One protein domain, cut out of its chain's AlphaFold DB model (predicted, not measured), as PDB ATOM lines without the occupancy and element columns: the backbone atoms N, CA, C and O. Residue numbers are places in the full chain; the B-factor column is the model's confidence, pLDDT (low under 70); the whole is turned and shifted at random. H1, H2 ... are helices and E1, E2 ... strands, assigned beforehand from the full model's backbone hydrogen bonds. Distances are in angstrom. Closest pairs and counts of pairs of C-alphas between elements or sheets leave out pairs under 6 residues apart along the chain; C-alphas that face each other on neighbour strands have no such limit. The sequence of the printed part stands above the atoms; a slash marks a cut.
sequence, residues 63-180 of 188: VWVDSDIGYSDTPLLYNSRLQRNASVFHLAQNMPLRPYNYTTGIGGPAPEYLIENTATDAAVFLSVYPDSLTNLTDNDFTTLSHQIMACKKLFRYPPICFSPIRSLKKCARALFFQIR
ATOM      1  N   VAL A  63     337.379 353.408 416.872       85.88
ATOM      2  CA  VAL A  63     337.410 352.200 417.692       85.88
ATOM      3  C   VAL A  63     336.897 352.493 419.091       85.88
ATOM      4  O   VAL A  63     337.208 353.532 419.669       85.88
ATOM      5  N   TRP A  64     336.142 351.548 419.640       86.44
ATOM      6  CA  TRP A  64     335.843 351.495 421.062       86.44
ATOM      7  C   TRP A  64     337.006 350.853 421.806       86.44
ATOM      8  O   TRP A  64     337.328 349.693 421.558       86.44
ATOM      9  N   VAL A  65     337.623 351.600 422.716       81.81
ATOM     10  CA  VAL A  65     338.705 351.089 423.557       81.81
ATOM     11  C   VAL A  65     338.168 350.916 424.967       81.81
ATOM     12  O   VAL A  65     337.721 351.884 425.581       81.81
ATOM     13  N   ASP A  66     338.206 349.683 425.462       80.50
ATOM     14  CA  ASP A  66     337.839 349.380 426.839       80.50
ATOM     15  C   ASP A  66     339.092 349.343 427.717       80.50
ATOM     16  O   ASP A  66     339.948 348.464 427.582       80.50
ATOM     17  N   SER A  67     339.203 350.344 428.586       70.00
ATOM     18  CA  SER A  67     340.280 350.479 429.564       70.00
ATOM     19  C   SER A  67     339.815 350.186 430.998       70.00
ATOM     20  O   SER A  67     340.496 350.593 431.940       70.00
ATOM     21  N   ASP A  68     338.638 349.572 431.189       68.38
ATOM     22  CA  ASP A  68     338.141 349.189 432.517       68.38
ATOM     23  C   ASP A  68     338.783 347.871 433.009       68.38
ATOM     24  O   ASP A  68     339.550 347.199 432.314       68.38
ATOM     25  N   ILE A  69     338.498 347.507 434.259       64.88
ATOM     26  CA  ILE A  69     339.068 346.343 434.946       64.88
ATOM     27  C   ILE A  69     338.825 345.059 434.142       64.88
ATOM     28  O   ILE A  69     337.690 344.691 433.857       64.88
ATOM     29  N   GLY A  70     339.907 344.332 433.853       66.81
ATOM     30  CA  GLY A  70     339.867 343.074 433.098       66.81
ATOM     31  C   GLY A  70     340.107 343.248 431.598       66.81
ATOM     32  O   GLY A  70     340.373 342.260 430.913       66.81
ATOM     33  N   TYR A  71     340.119 344.489 431.113       68.88
ATOM     34  CA  TYR A  71     340.458 344.836 429.743       68.88
ATOM     35  C   TYR A  71     341.799 345.579 429.716       68.88
ATOM     36  O   TYR A  71     342.142 346.347 430.610       68.88
ATOM     37  N   SER A  72     342.622 345.276 428.714       69.69
ATOM     38  CA  SER A  72     343.968 345.852 428.554       69.69
ATOM     39  C   SER A  72     344.102 346.615 427.242       69.69
ATOM     40  O   SER A  72     345.211 346.858 426.765       69.69
ATOM     41  N   ASP A  73     342.975 346.985 426.635       76.88
ATOM     42  CA  ASP A  73     343.002 347.706 425.380       76.88
ATOM     43  C   ASP A  73     343.336 349.175 425.639       76.88
ATOM     44  O   ASP A  73     342.787 349.853 426.502       76.88
ATOM     45  N   THR A  74     344.306 349.666 424.877       81.81
ATOM     46  CA  THR A  74     344.701 351.071 424.878       81.81
ATOM     47  C   THR A  74     344.757 351.564 423.438       81.81
ATOM     48  O   THR A  74     345.034 350.769 422.530       81.81
ATOM     49  N   PRO A  75     344.557 352.871 423.202       82.25
ATOM     50  CA  PRO A  75     344.712 353.466 421.875       82.25
ATOM     51  C   PRO A  75     346.057 353.107 421.219       82.25
ATOM     52  O   PRO A  75     346.127 352.822 420.023       82.25
ATOM     53  N   LEU A  76     347.123 353.034 422.022       84.75
ATOM     54  CA  LEU A  76     348.466 352.671 421.574       84.75
ATOM     55  C   LEU A  76     348.557 351.218 421.092       84.75
ATOM     56  O   LEU A  76     349.098 350.949 420.016       84.75
ATOM     57  N   LEU A  77     348.011 350.279 421.870       86.44
ATOM     58  CA  LEU A  77     347.988 348.865 421.493       86.44
ATOM     59  C   LEU A  77     347.118 348.638 420.257       86.44
ATOM     60  O   LEU A  77     347.504 347.875 419.373       86.44
ATOM     61  N   TYR A  78     345.988 349.335 420.151       87.69
ATOM     62  CA  TYR A  78     345.124 349.238 418.981       87.69
ATOM     63  C   TYR A  78     345.813 349.728 417.703       87.69
ATOM     64  O   TYR A  78     345.845 349.004 416.706       87.69
ATOM     65  N   ASN A  79     346.442 350.907 417.747       86.75
ATOM     66  CA  ASN A  79     347.196 351.438 416.609       86.75
ATOM     67  C   ASN A  79     348.336 350.497 416.196       86.75
ATOM     68  O   ASN A  79     348.601 350.316 415.006       86.75
ATOM     69  N   SER A  80     348.974 349.845 417.173       87.56
ATOM     70  CA  SER A  80     350.024 348.853 416.920       87.56
ATOM     71  C   SER A  80     349.484 347.615 416.193       87.56
ATOM     72  O   SER A  80     350.131 347.120 415.272       87.56
ATOM     73  N   ARG A  81     348.281 347.138 416.548       87.88
ATOM     74  CA  ARG A  81     347.626 345.990 415.890       87.88
ATOM     75  C   ARG A  81     347.168 346.319 414.468       87.88
ATOM     76  O   ARG A  81     347.362 345.509 413.570       87.88
ATOM     77  N   LEU A  82     346.588 347.501 414.256       86.38
ATOM     78  CA  LEU A  82     346.163 347.954 412.926       86.38
ATOM     79  C   LEU A  82     347.320 348.416 412.030       86.38
ATOM     80  O   LEU A  82     347.107 348.639 410.838       86.38
ATOM     81  N   GLN A  83     348.512 348.622 412.603       87.00
ATOM     82  CA  GLN A  83     349.656 349.269 411.948       87.00
ATOM     83  C   GLN A  83     349.294 350.629 411.323       87.00
ATOM     84  O   GLN A  83     349.898 351.080 410.348       87.00
ATOM     85  N   ARG A  84     348.263 351.279 411.872       83.56
ATOM     86  CA  ARG A  84     347.711 352.555 411.425       83.56
ATOM     87  C   ARG A  84     347.131 353.295 412.616       83.56
ATOM     88  O   ARG A  84     346.648 352.686 413.564       83.56
ATOM     89  N   ASN A  85     347.139 354.616 412.515       84.06
ATOM     90  CA  ASN A  85     346.540 355.482 413.516       84.06
ATOM     91  C   ASN A  85     345.030 355.557 413.293       84.06
ATOM     92  O   ASN A  85     344.591 355.957 412.212       84.06
ATOM     93  N   ALA A  86     344.248 355.194 414.308       82.25
ATOM     94  CA  ALA A  86     342.816 355.447 414.292       82.25
ATOM     95  C   ALA A  86     342.546 356.957 414.309       82.25
ATOM     96  O   ALA A  86     343.260 357.730 414.951       82.25
ATOM     97  N   SER A  87     341.505 357.378 413.593       80.31
ATOM     98  CA  SER A  87     341.083 358.781 413.571       80.31
ATOM     99  C   SER A  87     340.161 359.144 414.729       80.31
ATOM    100  O   SER A  87     339.998 360.322 415.033       80.31
ATOM    101  N   VAL A  88     339.540 358.144 415.355       81.19
ATOM    102  CA  VAL A  88     338.549 358.329 416.408       81.19
ATOM    103  C   VAL A  88     338.740 357.270 417.494       81.19
ATOM    104  O   VAL A  88     338.825 356.078 417.197       81.19
ATOM    105  N   PHE A  89     338.751 357.694 418.753       84.38
ATOM    106  CA  PHE A  89     338.704 356.802 419.907       84.38
ATOM    107  C   PHE A  89     337.414 357.027 420.682       84.38
ATOM    108  O   PHE A  89     337.071 358.154 421.036       84.38
ATOM    109  N   HIS A  90     336.698 355.945 420.944       84.56
ATOM    110  CA  HIS A  90     335.477 355.937 421.727       84.56
ATOM    111  C   HIS A  90     335.793 355.361 423.106       84.56
ATOM    112  O   HIS A  90     336.277 354.235 423.219       84.56
ATOM    113  N   LEU A  91     335.553 356.172 424.134       81.06
ATOM    114  CA  LEU A  91     335.748 355.865 425.544       81.06
ATOM    115  C   LEU A  91     334.407 355.851 426.281       81.06
ATOM    116  O   LEU A  91     333.485 356.610 425.955       81.06
ATOM    117  N   ALA A  92     334.328 355.027 427.319       80.88
ATOM    118  CA  ALA A  92     333.207 354.989 428.244       80.88
ATOM    119  C   ALA A  92     333.623 355.513 429.623       80.88
ATOM    120  O   ALA A  92     334.748 355.300 430.072       80.88
ATOM    121  N   GLN A  93     332.702 356.200 430.293       81.88
ATOM    122  CA  GLN A  93     332.870 356.671 431.663       81.88
ATOM    123  C   GLN A  93     331.561 356.493 432.430       81.88
ATOM    124  O   GLN A  93     330.491 356.851 431.934       81.88
ATOM    125  N   ASN A  94     331.642 355.982 433.654       82.75
ATOM    126  CA  ASN A  94     330.486 355.885 434.539       82.75
ATOM    127  C   ASN A  94     330.230 357.205 435.281       82.75
ATOM    128  O   ASN A  94     331.147 358.002 435.504       82.75
ATOM    129  N   MET A  95     328.978 357.417 435.673       83.25
ATOM    130  CA  MET A  95     328.532 358.553 436.471       83.25
ATOM    131  C   MET A  95     327.660 358.051 437.636       83.25
ATOM    132  O   MET A  95     326.672 357.364 437.375       83.25
ATOM    133  N   PRO A  96     327.963 358.392 438.901       84.62
ATOM    134  CA  PRO A  96     329.003 359.315 439.361       84.62
ATOM    135  C   PRO A  96     330.432 358.799 439.122       84.62
ATOM    136  O   PRO A  96     330.670 357.613 438.900       84.62
ATOM    137  N   LEU A  97     331.398 359.718 439.122       83.38
ATOM    138  CA  LEU A  97     332.798 359.384 438.865       83.38
ATOM    139  C   LEU A  97     333.367 358.508 439.984       83.38
ATOM    140  O   LEU A  97     333.406 358.913 441.147       83.38
ATOM    141  N   ARG A  98     333.877 357.326 439.624       82.31
ATOM    142  CA  ARG A  98     334.630 356.483 440.560       82.31
ATOM    143  C   ARG A  98     335.916 357.220 440.978       82.31
ATOM    144  O   ARG A  98     336.559 357.817 440.114       82.31
ATOM    145  N   PRO A  99     336.338 357.183 442.254       81.25
ATOM    146  CA  PRO A  99     337.617 357.753 442.672       81.25
ATOM    147  C   PRO A  99     338.788 357.152 441.886       81.25
ATOM    148  O   PRO A  99     338.781 355.958 441.585       81.25
ATOM    149  N   TYR A 100     339.797 357.965 441.568       79.12
ATOM    150  CA  TYR A 100     341.004 357.475 440.903       79.12
ATOM    151  C   TYR A 100     341.834 356.620 441.866       79.12
ATOM    152  O   TYR A 100     342.203 357.069 442.953       79.12
ATOM    153  N   ASN A 101     342.152 355.396 441.460       80.50
ATOM    154  CA  ASN A 101     343.011 354.490 442.201       80.50
ATOM    155  C   ASN A 101     344.436 354.541 441.630       80.50
ATOM    156  O   ASN A 101     344.698 354.025 440.547       80.50
ATOM    157  N   TYR A 102     345.373 355.121 442.382       74.81
ATOM    158  CA  TYR A 102     346.779 355.266 441.973       74.81
ATOM    159  C   TYR A 102     347.554 353.947 441.876       74.81
ATOM    160  O   TYR A 102     348.611 353.909 441.254       74.81
ATOM    161  N   THR A 103     347.063 352.873 442.492       76.19
ATOM    162  CA  THR A 103     347.716 351.559 442.449       76.19
ATOM    163  C   THR A 103     347.360 350.805 441.174       76.19
ATOM    164  O   THR A 103     348.221 350.159 440.587       76.19
ATOM    165  N   THR A 104     346.102 350.886 440.736       70.00
ATOM    166  CA  THR A 104     345.636 350.214 439.512       70.00
ATOM    167  C   THR A 104     345.651 351.127 438.288       70.00
ATOM    168  O   THR A 104     345.611 350.632 437.168       70.00
ATOM    169  N   GLY A 105     345.718 352.447 438.482       67.88
ATOM    170  CA  GLY A 105     345.609 353.446 437.420       67.88
ATOM    171  C   GLY A 105     344.186 353.622 436.875       67.88
ATOM    172  O   GLY A 105     344.023 354.200 435.801       67.88
ATOM    173  N   ILE A 106     343.176 353.109 437.589       70.31
ATOM    174  CA  ILE A 106     341.780 352.993 437.136       70.31
ATOM    175  C   ILE A 106     340.870 353.936 437.928       70.31
ATOM    176  O   ILE A 106     341.115 354.229 439.099       70.31
ATOM    177  N   GLY A 107     339.778 354.360 437.297       71.19
ATOM    178  CA  GLY A 107     338.804 355.286 437.859       71.19
ATOM    179  C   GLY A 107     339.131 356.720 437.477       71.19
ATOM    180  O   GLY A 107     339.946 356.977 436.594       71.19
ATOM    181  N   GLY A 108     338.487 357.663 438.148       75.06
ATOM    182  CA  GLY A 108     338.606 359.074 437.829       75.06
ATOM    183  C   GLY A 108     337.978 359.439 436.476       75.06
ATOM    184  O   GLY A 108     337.237 358.650 435.885       75.06
ATOM    185  N   PRO A 109     338.225 360.669 436.006       74.38
ATOM    186  CA  PRO A 109     337.781 361.114 434.691       74.38
ATOM    187  C   PRO A 109     338.351 360.226 433.582       74.38
ATOM    188  O   PRO A 109     339.440 359.669 433.726       74.38
ATOM    189  N   ALA A 110     337.620 360.127 432.467       72.44
ATOM    190  CA  ALA A 110     338.051 359.395 431.284       72.44
ATOM    191  C   ALA A 110     339.523 359.711 430.949       72.44
ATOM    192  O   ALA A 110     339.896 360.890 430.892       72.44
ATOM    193  N   PRO A 111     340.361 358.680 430.744       70.25
ATOM    194  CA  PRO A 111     341.808 358.823 430.666       70.25
ATOM    195  C   PRO A 111     342.248 359.424 429.322       70.25
ATOM    196  O   PRO A 111     342.712 358.723 428.425       70.25
ATOM    197  N   GLU A 112     342.135 360.747 429.189       67.56
ATOM    198  CA  GLU A 112     342.579 361.498 428.004       67.56
ATOM    199  C   GLU A 112     344.075 361.289 427.717       67.56
ATOM    200  O   GLU A 112     344.483 361.176 426.560       67.56
ATOM    201  N   TYR A 113     344.881 361.104 428.768       70.06
ATOM    202  CA  TYR A 113     346.321 360.851 428.660       70.06
ATOM    203  C   TYR A 113     346.662 359.630 427.786       70.06
ATOM    204  O   TYR A 113     347.723 359.586 427.164       70.06
ATOM    205  N   LEU A 114     345.776 358.629 427.701       71.50
ATOM    206  CA  LEU A 114     346.000 357.449 426.862       71.50
ATOM    207  C   LEU A 114     345.971 357.785 425.366       71.50
ATOM    208  O   LEU A 114     346.626 357.104 424.579       71.50
ATOM    209  N   ILE A 115     345.235 358.829 424.986       72.38
ATOM    210  CA  ILE A 115     345.144 359.332 423.613       72.38
ATOM    211  C   ILE A 115     346.293 360.306 423.336       72.38
ATOM    212  O   ILE A 115     346.875 360.288 422.255       72.38
ATOM    213  N   GLU A 116     346.702 361.109 424.319       72.75
ATOM    214  CA  GLU A 116     347.897 361.953 424.177       72.75
ATOM    215  C   GLU A 116     349.156 361.110 423.918       72.75
ATOM    216  O   GLU A 116     349.984 361.444 423.065       72.75
ATOM    217  N   ASN A 117     349.254 359.954 424.582       72.75
ATOM    218  CA  ASN A 117     350.363 359.018 424.421       72.75
ATOM    219  C   ASN A 117     350.478 358.422 423.011       72.75
ATOM    220  O   ASN A 117     351.559 357.960 422.644       72.75
ATOM    221  N   THR A 118     349.418 358.426 422.195       72.00
ATOM    222  CA  THR A 118     349.518 357.948 420.807       72.00
ATOM    223  C   THR A 118     350.106 358.985 419.857       72.00
ATOM    224  O   THR A 118     350.421 358.637 418.721       72.00
ATOM    225  N   ALA A 119     350.296 360.239 420.291       71.75
ATOM    226  CA  ALA A 119     350.785 361.346 419.462       71.75
ATOM    227  C   ALA A 119     349.969 361.554 418.163       71.75
ATOM    228  O   ALA A 119     350.485 362.032 417.141       71.75
ATOM    229  N   THR A 120     348.685 361.192 418.198       68.62
ATOM    230  CA  THR A 120     347.747 361.286 417.074       68.62
ATOM    231  C   THR A 120     346.734 362.396 417.291       68.62
ATOM    232  O   THR A 120     346.247 362.585 418.398       68.62
ATOM    233  N   ASP A 121     346.342 363.063 416.209       71.44
ATOM    234  CA  ASP A 121     345.229 364.017 416.213       71.44
ATOM    235  C   ASP A 121     343.894 363.285 415.984       71.44
ATOM    236  O   ASP A 121     343.250 363.427 414.944       71.44
ATOM    237  N   ALA A 122     343.550 362.394 416.914       75.19
ATOM    238  CA  ALA A 122     342.334 361.591 416.858       75.19
ATOM    239  C   ALA A 122     341.207 362.277 417.637       75.19
ATOM    240  O   ALA A 122     341.451 362.818 418.710       75.19
ATOM    241  N   ALA A 123     339.975 362.245 417.133       76.00
ATOM    242  CA  ALA A 123     338.817 362.740 417.874       76.00
ATOM    243  C   ALA A 123     338.407 361.765 418.990       76.00
ATOM    244  O   ALA A 123     338.613 360.554 418.884       76.00
ATOM    245  N   VAL A 124     337.799 362.294 420.051       78.25
ATOM    246  CA  VAL A 124     337.366 361.520 421.219       78.25
ATOM    247  C   VAL A 124     335.845 361.503 421.294       78.25
ATOM    248  O   VAL A 124     335.191 362.544 421.326       78.25
ATOM    249  N   PHE A 125     335.269 360.311 421.360       81.44
ATOM    250  CA  PHE A 125     333.855 360.114 421.654       81.44
ATOM    251  C   PHE A 125     333.748 359.616 423.085       81.44
ATOM    252  O   PHE A 125     334.235 358.536 423.402       81.44
ATOM    253  N   LEU A 126     333.119 360.404 423.953       81.81
ATOM    254  CA  LEU A 126     332.896 360.032 425.341       81.81
ATOM    255  C   LEU A 126     331.430 359.640 425.528       81.81
ATOM    256  O   LEU A 126     330.522 360.466 425.398       81.81
ATOM    257  N   SER A 127     331.200 358.367 425.840       83.69
ATOM    258  CA  SER A 127     329.901 357.883 426.302       83.69
ATOM    259  C   SER A 127     329.859 357.862 427.816       83.69
ATOM    260  O   SER A 127     330.683 357.211 428.455       83.69
ATOM    261  N   VAL A 128     328.881 358.568 428.379       85.06
ATOM    262  CA  VAL A 128     328.666 358.590 429.825       85.06
ATOM    263  C   VAL A 128     327.487 357.701 430.181       85.06
ATOM    264  O   VAL A 128     326.377 357.880 429.667       85.06
ATOM    265  N   TYR A 129     327.756 356.741 431.060       83.81
ATOM    266  CA  TYR A 129     326.796 355.776 431.569       83.81
ATOM    267  C   TYR A 129     326.461 356.103 433.021       83.81
ATOM    268  O   TYR A 129     327.326 355.975 433.884       83.81
ATOM    269  N   PRO A 130     325.230 356.532 433.325       83.75
ATOM    270  CA  PRO A 130     324.820 356.704 434.703       83.75
ATOM    271  C   PRO A 130     324.589 355.338 435.360       83.75
ATOM    272  O   PRO A 130     323.886 354.491 434.802       83.75
ATOM    273  N   ASP A 131     325.147 355.143 436.554       82.75
ATOM    274  CA  ASP A 131     324.940 353.933 437.357       82.75
ATOM    275  C   ASP A 131     323.471 353.832 437.795       82.75
ATOM    276  O   ASP A 131     322.857 352.767 437.738       82.75
ATOM    277  N   SER A 132     322.864 354.963 438.165       80.06
ATOM    278  CA  SER A 132     321.415 355.086 438.306       80.06
ATOM    279  C   SER A 132     320.964 356.497 437.943       80.06
ATOM    280  O   SER A 132     321.681 357.465 438.161       80.06
ATOM    281  N   LEU A 133     319.753 356.633 437.400       77.75
ATOM    282  CA  LEU A 133     319.179 357.949 437.083       77.75
ATOM    283  C   LEU A 133     318.685 358.702 438.329       77.75
ATOM    284  O   LEU A 133     318.433 359.898 438.253       77.75
ATOM    285  N   THR A 134     318.512 358.008 439.456       82.44
ATOM    286  CA  THR A 134     317.948 358.566 440.695       82.44
ATOM    287  C   THR A 134     319.007 359.031 441.690       82.44
ATOM    288  O   THR A 134     318.672 359.763 442.614       82.44
ATOM    289  N   ASN A 135     320.266 358.618 441.515       79.75
ATOM    290  CA  ASN A 135     321.378 358.911 442.424       79.75
ATOM    291  C   ASN A 135     322.392 359.909 441.835       79.75
ATOM    292  O   ASN A 135     323.514 360.012 442.320       79.75
ATOM    293  N   LEU A 136     322.025 360.616 440.762       84.44
ATOM    294  CA  LEU A 136     322.861 361.670 440.193       84.44
ATOM    295  C   LEU A 136     322.583 362.990 440.897       84.44
ATOM    296  O   LEU A 136     321.430 363.391 441.047       84.44
ATOM    297  N   THR A 137     323.650 363.682 441.274       87.69
ATOM    298  CA  THR A 137     323.577 365.009 441.883       87.69
ATOM    299  C   THR A 137     324.041 366.086 440.905       87.69
ATOM    300  O   THR A 137     324.812 365.824 439.980       87.69
ATOM    301  N   ASP A 138     323.641 367.337 441.138       88.62
ATOM    302  CA  ASP A 138     324.119 368.489 440.355       88.62
ATOM    303  C   ASP A 138     325.653 368.638 440.399       88.62
ATOM    304  O   ASP A 138     326.281 369.135 439.456       88.62
ATOM    305  N   ASN A 139     326.282 368.159 441.476       87.81
ATOM    306  CA  ASN A 139     327.734 368.140 441.615       87.81
ATOM    307  C   ASN A 139     328.404 367.204 440.596       87.81
ATOM    308  O   ASN A 139     329.472 367.526 440.067       87.81
ATOM    309  N   ASP A 140     327.772 366.081 440.261       85.50
ATOM    310  CA  ASP A 140     328.299 365.141 439.272       85.50
ATOM    311  C   ASP A 140     328.281 365.767 437.868       85.50
ATOM    312  O   ASP A 140     329.266 365.684 437.129       85.50
ATOM    313  N   PHE A 141     327.200 366.478 437.518       85.12
ATOM    314  CA  PHE A 141     327.105 367.229 436.259       85.12
ATOM    315  C   PHE A 141     328.109 368.384 436.195       85.12
ATOM    316  O   PHE A 141     328.702 368.639 435.141       85.12
ATOM    317  N   THR A 142     328.341 369.063 437.321       87.75
ATOM    318  CA  THR A 142     329.351 370.126 437.434       87.75
ATOM    319  C   THR A 142     330.757 369.566 437.219       87.75
ATOM    320  O   THR A 142     331.537 370.118 436.443       87.75
ATOM    321  N   THR A 143     331.065 368.418 437.829       85.25
ATOM    322  CA  THR A 143     332.367 367.749 437.694       85.25
ATOM    323  C   THR A 143     332.617 367.297 436.253       85.25
ATOM    324  O   THR A 143     333.685 367.558 435.696       85.25
ATOM    325  N   LEU A 144     331.609 366.706 435.604       83.44
ATOM    326  CA  LEU A 144     331.670 366.334 434.189       83.44
ATOM    327  C   LEU A 144     331.863 367.558 433.277       83.44
ATOM    328  O   LEU A 144     332.660 367.530 432.339       83.44
ATOM    329  N   SER A 145     331.170 368.658 433.568       81.62
ATOM    330  CA  SER A 145     331.303 369.906 432.808       81.62
ATOM    331  C   SER A 145     332.715 370.481 432.924       81.62
ATOM    332  O   SER A 145     333.306 370.870 431.916       81.62
ATOM    333  N   HIS A 146     333.298 370.474 434.126       83.62
ATOM    334  CA  HIS A 146     334.683 370.893 434.346       83.62
ATOM    335  C   HIS A 146     335.683 370.027 433.573       83.62
ATOM    336  O   HIS A 146     336.612 370.571 432.978       83.62
ATOM    337  N   GLN A 147     335.467 368.710 433.508       77.69
ATOM    338  CA  GLN A 147     336.293 367.794 432.714       77.69
ATOM    339  C   GLN A 147     336.248 368.147 431.218       77.69
ATOM    340  O   GLN A 147     337.288 368.315 430.582       77.69
ATOM    341  N   ILE A 148     335.048 368.340 430.660       76.75
ATOM    342  CA  ILE A 148     334.870 368.717 429.248       76.75
ATOM    343  C   ILE A 148     335.501 370.087 428.961       76.75
ATOM    344  O   ILE A 148     336.104 370.292 427.906       76.75
ATOM    345  N   MET A 149     335.376 371.040 429.887       74.12
ATOM    346  CA  MET A 149     335.987 372.363 429.747       74.12
ATOM    347  C   MET A 149     337.515 372.315 429.815       74.12
ATOM    348  O   MET A 149     338.162 373.036 429.056       74.12
ATOM    349  N   ALA A 150     338.092 371.477 430.682       70.25
ATOM    350  CA  ALA A 150     339.537 371.279 430.767       70.25
ATOM    351  C   ALA A 150     340.095 370.725 429.447       70.25
ATOM    352  O   ALA A 150     341.011 371.320 428.879       70.25
ATOM    353  N   CYS A 151     339.449 369.691 428.902       62.47
ATOM    354  CA  CYS A 151     339.761 369.115 427.592       62.47
ATOM    355  C   CYS A 151     339.631 370.170 426.467       62.47
ATOM    356  O   CYS A 151     340.557 370.398 425.691       62.47
ATOM    357  N   LYS A 152     338.540 370.957 426.440       59.22
ATOM    358  CA  LYS A 152     338.353 372.036 425.445       59.22
ATOM    359  C   LYS A 152     339.376 373.166 425.533       59.22
ATOM    360  O   LYS A 152     339.722 373.756 424.506       59.22
ATOM    361  N   LYS A 153     339.831 373.515 426.739       52.97
ATOM    362  CA  LYS A 153     340.836 374.567 426.941       52.97
ATOM    363  C   LYS A 153     342.181 374.162 426.335       52.97
ATOM    364  O   LYS A 153     342.853 375.030 425.785       52.97
ATOM    365  N   LEU A 154     342.498 372.866 426.347       49.53
ATOM    366  CA  LEU A 154     343.672 372.280 425.697       49.53
ATOM    367  C   LEU A 154     343.677 372.497 424.168       49.53
ATOM    368  O   LEU A 154     344.735 372.704 423.579       49.53
ATOM    369  N   PHE A 155     342.500 372.533 423.523       46.91
ATOM    370  CA  PHE A 155     342.383 372.703 422.064       46.91
ATOM    371  C   PHE A 155     342.496 374.147 421.561       46.91
ATOM    372  O   PHE A 155     342.710 374.346 420.365       46.91
ATOM    373  N   ARG A 156     342.318 375.172 422.413       38.94
ATOM    374  CA  ARG A 156     342.176 376.567 421.940       38.94
ATOM    375  C   ARG A 156     343.405 377.451 422.152       38.94
ATOM    376  O   ARG A 156     343.602 378.347 421.346       38.94
ATOM    377  N   TYR A 157     344.224 377.202 423.172       30.62
ATOM    378  CA  TYR A 157     345.523 377.848 423.447       30.62
ATOM    379  C   TYR A 157     346.293 376.955 424.435       30.62
ATOM    380  O   TYR A 157     345.635 376.224 425.169       30.62
ATOM    381  N   PRO A 158     347.639 376.977 424.512       39.53
ATOM    382  CA  PRO A 158     348.350 376.072 425.409       39.53
ATOM    383  C   PRO A 158     348.202 376.559 426.856       39.53
ATOM    384  O   PRO A 158     348.572 377.697 427.161       39.53
ATOM    385  N   PRO A 159     347.729 375.703 427.776       38.84
ATOM    386  CA  PRO A 159     348.417 375.679 429.054       38.84
ATOM    387  C   PRO A 159     348.671 374.252 429.546       38.84
ATOM    388  O   PRO A 159     347.751 373.477 429.766       38.84
ATOM    389  N   ILE A 160     349.957 373.980 429.772       32.25
ATOM    390  CA  ILE A 160     350.492 373.241 430.922       32.25
ATOM    391  C   ILE A 160     349.740 371.934 431.233       32.25
ATOM    392  O   ILE A 160     348.958 371.852 432.179       32.25
ATOM    393  N   CYS A 161     350.058 370.886 430.470       29.97
ATOM    394  CA  CYS A 161     349.886 369.511 430.925       29.97
ATOM    395  C   CYS A 161     350.838 369.263 432.106       29.97
ATOM    396  O   CYS A 161     352.038 369.539 432.022       29.97
ATOM    397  N   PHE A 162     350.317 368.714 433.201       31.91
ATOM    398  CA  PHE A 162     351.111 368.205 434.318       31.91
ATOM    399  C   PHE A 162     351.707 366.833 433.937       31.91
ATOM    400  O   PHE A 162     351.298 365.810 434.463       31.91
ATOM    401  N   SER A 163     352.636 366.799 432.972       26.17
ATOM    402  CA  SER A 163     353.674 365.759 432.843       26.17
ATOM    403  C   SER A 163     354.695 366.136 431.751       26.17
ATOM    404  O   SER A 163     354.302 366.634 430.693       26.17
ATOM    405  N   PRO A 164     356.013 365.939 431.963       29.77
ATOM    406  CA  PRO A 164     357.056 366.497 431.115       29.77
ATOM    407  C   PRO A 164     357.479 365.510 430.020       29.77
ATOM    408  O   PRO A 164     358.547 364.916 430.113       29.77
ATOM    409  N   ILE A 165     356.694 365.335 428.952       30.14
ATOM    410  CA  ILE A 165     357.185 364.652 427.742       30.14
ATOM    411  C   ILE A 165     356.791 365.451 426.494       30.14
ATOM    412  O   ILE A 165     355.645 365.821 426.266       30.14
ATOM    413  N   ARG A 166     357.817 365.790 425.709       31.33
ATOM    414  CA  ARG A 166     357.800 366.684 424.547       31.33
ATOM    415  C   ARG A 166     356.926 366.132 423.410       31.33
ATOM    416  O   ARG A 166     357.392 365.245 422.708       31.33
ATOM    417  N   SER A 167     355.748 366.710 423.148       32.88
ATOM    418  CA  SER A 167     355.168 366.835 421.787       32.88
ATOM    419  C   SER A 167     353.888 367.696 421.794       32.88
ATOM    420  O   SER A 167     352.764 367.215 421.731       32.88
ATOM    421  N   LEU A 168     354.055 369.012 421.902       39.34
ATOM    422  CA  LEU A 168     352.995 369.983 422.217       39.34
ATOM    423  C   LEU A 168     352.149 370.466 421.012       39.34
ATOM    424  O   LEU A 168     351.877 371.661 420.904       39.34
ATOM    425  N   LYS A 169     351.757 369.605 420.057       36.53
ATOM    426  CA  LYS A 169     350.996 370.085 418.871       36.53
ATOM    427  C   LYS A 169     349.828 369.241 418.360       36.53
ATOM    428  O   LYS A 169     349.304 369.577 417.302       36.53
ATOM    429  N   LYS A 170     349.395 368.179 419.036       37.50
ATOM    430  CA  LYS A 170     348.290 367.349 418.524       37.50
ATOM    431  C   LYS A 170     347.424 366.851 419.669       37.50
ATOM    432  O   LYS A 170     347.658 365.769 420.187       37.50
ATOM    433  N   CYS A 171     346.461 367.673 420.062       42.47
ATOM    434  CA  CYS A 171     345.386 367.267 420.954       42.47
ATOM    435  C   CYS A 171     344.103 367.183 420.112       42.47
ATOM    436  O   CYS A 171     343.864 368.052 419.273       42.47
ATOM    437  N   ALA A 172     343.327 366.127 420.350       46.28
ATOM    438  CA  ALA A 172     342.087 365.735 419.687       46.28
ATOM    439  C   ALA A 172     341.209 366.847 419.070       46.28
ATOM    440  O   ALA A 172     340.622 367.687 419.739       46.28
ATOM    441  N   ARG A 173     340.988 366.776 417.760       48.69
ATOM    442  CA  ARG A 173     340.161 367.739 417.011       48.69
ATOM    443  C   ARG A 173     338.689 367.894 417.421       48.69
ATOM    444  O   ARG A 173     338.107 368.933 417.115       48.69
ATOM    445  N   ALA A 174     338.069 366.904 418.064       51.53
ATOM    446  CA  ALA A 174     336.655 366.963 418.436       51.53
ATOM    447  C   ALA A 174     336.344 366.073 419.646       51.53
ATOM    448  O   ALA A 174     336.837 364.949 419.727       51.53
ATOM    449  N   LEU A 175     335.494 366.574 420.549       56.44
ATOM    450  CA  LEU A 175     334.896 365.805 421.640       56.44
ATOM    451  C   LEU A 175     333.395 365.672 421.382       56.44
ATOM    452  O   LEU A 175     332.679 366.678 421.397       56.44
ATOM    453  N   PHE A 176     332.923 364.447 421.176       57.31
ATOM    454  CA  PHE A 176     331.498 364.155 421.054       57.31
ATOM    455  C   PHE A 176     330.984 363.526 422.348       57.31
ATOM    456  O   PHE A 176     331.607 362.619 422.900       57.31
ATOM    457  N   PHE A 177     329.850 364.024 422.834       57.31
ATOM    458  CA  PHE A 177     329.284 363.647 424.122       57.31
ATOM    459  C   PHE A 177     327.917 363.003 423.924       57.31
ATOM    460  O   PHE A 177     327.018 363.620 423.353       57.31
ATOM    461  N   GLN A 178     327.755 361.774 424.415       68.25
ATOM    462  CA  GLN A 178     326.478 361.070 424.374       68.25
ATOM    463  C   GLN A 178     326.182 360.410 425.721       68.25
ATOM    464  O   GLN A 178     326.925 359.543 426.179       68.25
ATOM    465  N   ILE A 179     325.064 360.795 426.341       64.62
ATOM    466  CA  ILE A 179     324.521 360.100 427.513       64.62
ATOM    467  C   ILE A 179     323.697 358.921 427.005       64.62
ATOM    468  O   ILE A 179     322.751 359.102 426.232       64.62
ATOM    469  N   ARG A 180     324.046 357.706 427.427       58.28
ATOM    470  CA  ARG A 180     323.266 356.501 427.123       58.28
ATOM    471  C   ARG A 180     322.535 356.042 428.374       58.28
ATOM    472  O   ARG A 180     323.136 355.898 429.432       58.28
TER     473      ARG A 180
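Overview. This is residues 63 to 180 of the 188 residues of an uncharacterized protein of Phakopsora pachyrhizi (UniProt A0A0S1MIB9). A small wall of three parallel strands has the long helix H3 running past it, grazing it, while the short helices H1 and H2 meet near the start of E1 and long loops make up much of the rest. The 118 printed residues run H1 E1 H2 E2 H3 E3; the sheet's order is E1 E2 E3. The class is mixed, helices and strands, with under half of the residues in named elements. The whole is compact, with a radius of gyration of the C-alphas of 14.5 A and spans of 43 by 34 by 29 A.

Arrangement. Look first at E2, residues 123 to 130, the inner strand. E1, residues 88 to 95, is parallel to it at 22 degrees, with N 91 and O 125 2.8 A apart. On E2's other side E3, residues 175 to 179, is parallel at 20 degrees, with N 126 and O 176 2.9 A apart. H3, residues 138 to 156, only grazes the sheet with residues 140 to 152; its C-alpha 140 is 7.2 A from C-alpha 95, the closest pair with E1. H1, residues 75 to 82, touches H2, residues 113 to 116; their closest C-alphas, of Pro 75 and Ile 115, are 6.1 A apart. H1 only grazes the sheet, and H3 is apart from H1 and H2. E1, H2, E2 and E2, H3, E3 are strand-helix-strand units, parallel neighbour strands with a helix between, each with a right-handed crossover. Every O i to N i+4 pair is within hydrogen-bond range in H1, and 13 of 15 in H3; H2 is too short for one.

Along the chain. Find C-alpha 75 at (344.712, 353.466, 421.875), where H1 begins. E1 and E2 measure 22.4 A and 22.7 A, and E3 13.2 A. H3 runs 27.0 A from C-alpha 138 at (324.119, 368.489, 440.355). E3 ends at C-alpha 179, (324.521, 360.100, 427.513).

Size, cuts and confidence. The farthest C-alphas, of Gln 83 and Thr 134, are 43.8 A apart. The printed part has no cut; the links E1 to H2 and H3 to E3 are long. Mean pLDDT of the printed part is 70.3, and residues 151 to 180 are among those under 70.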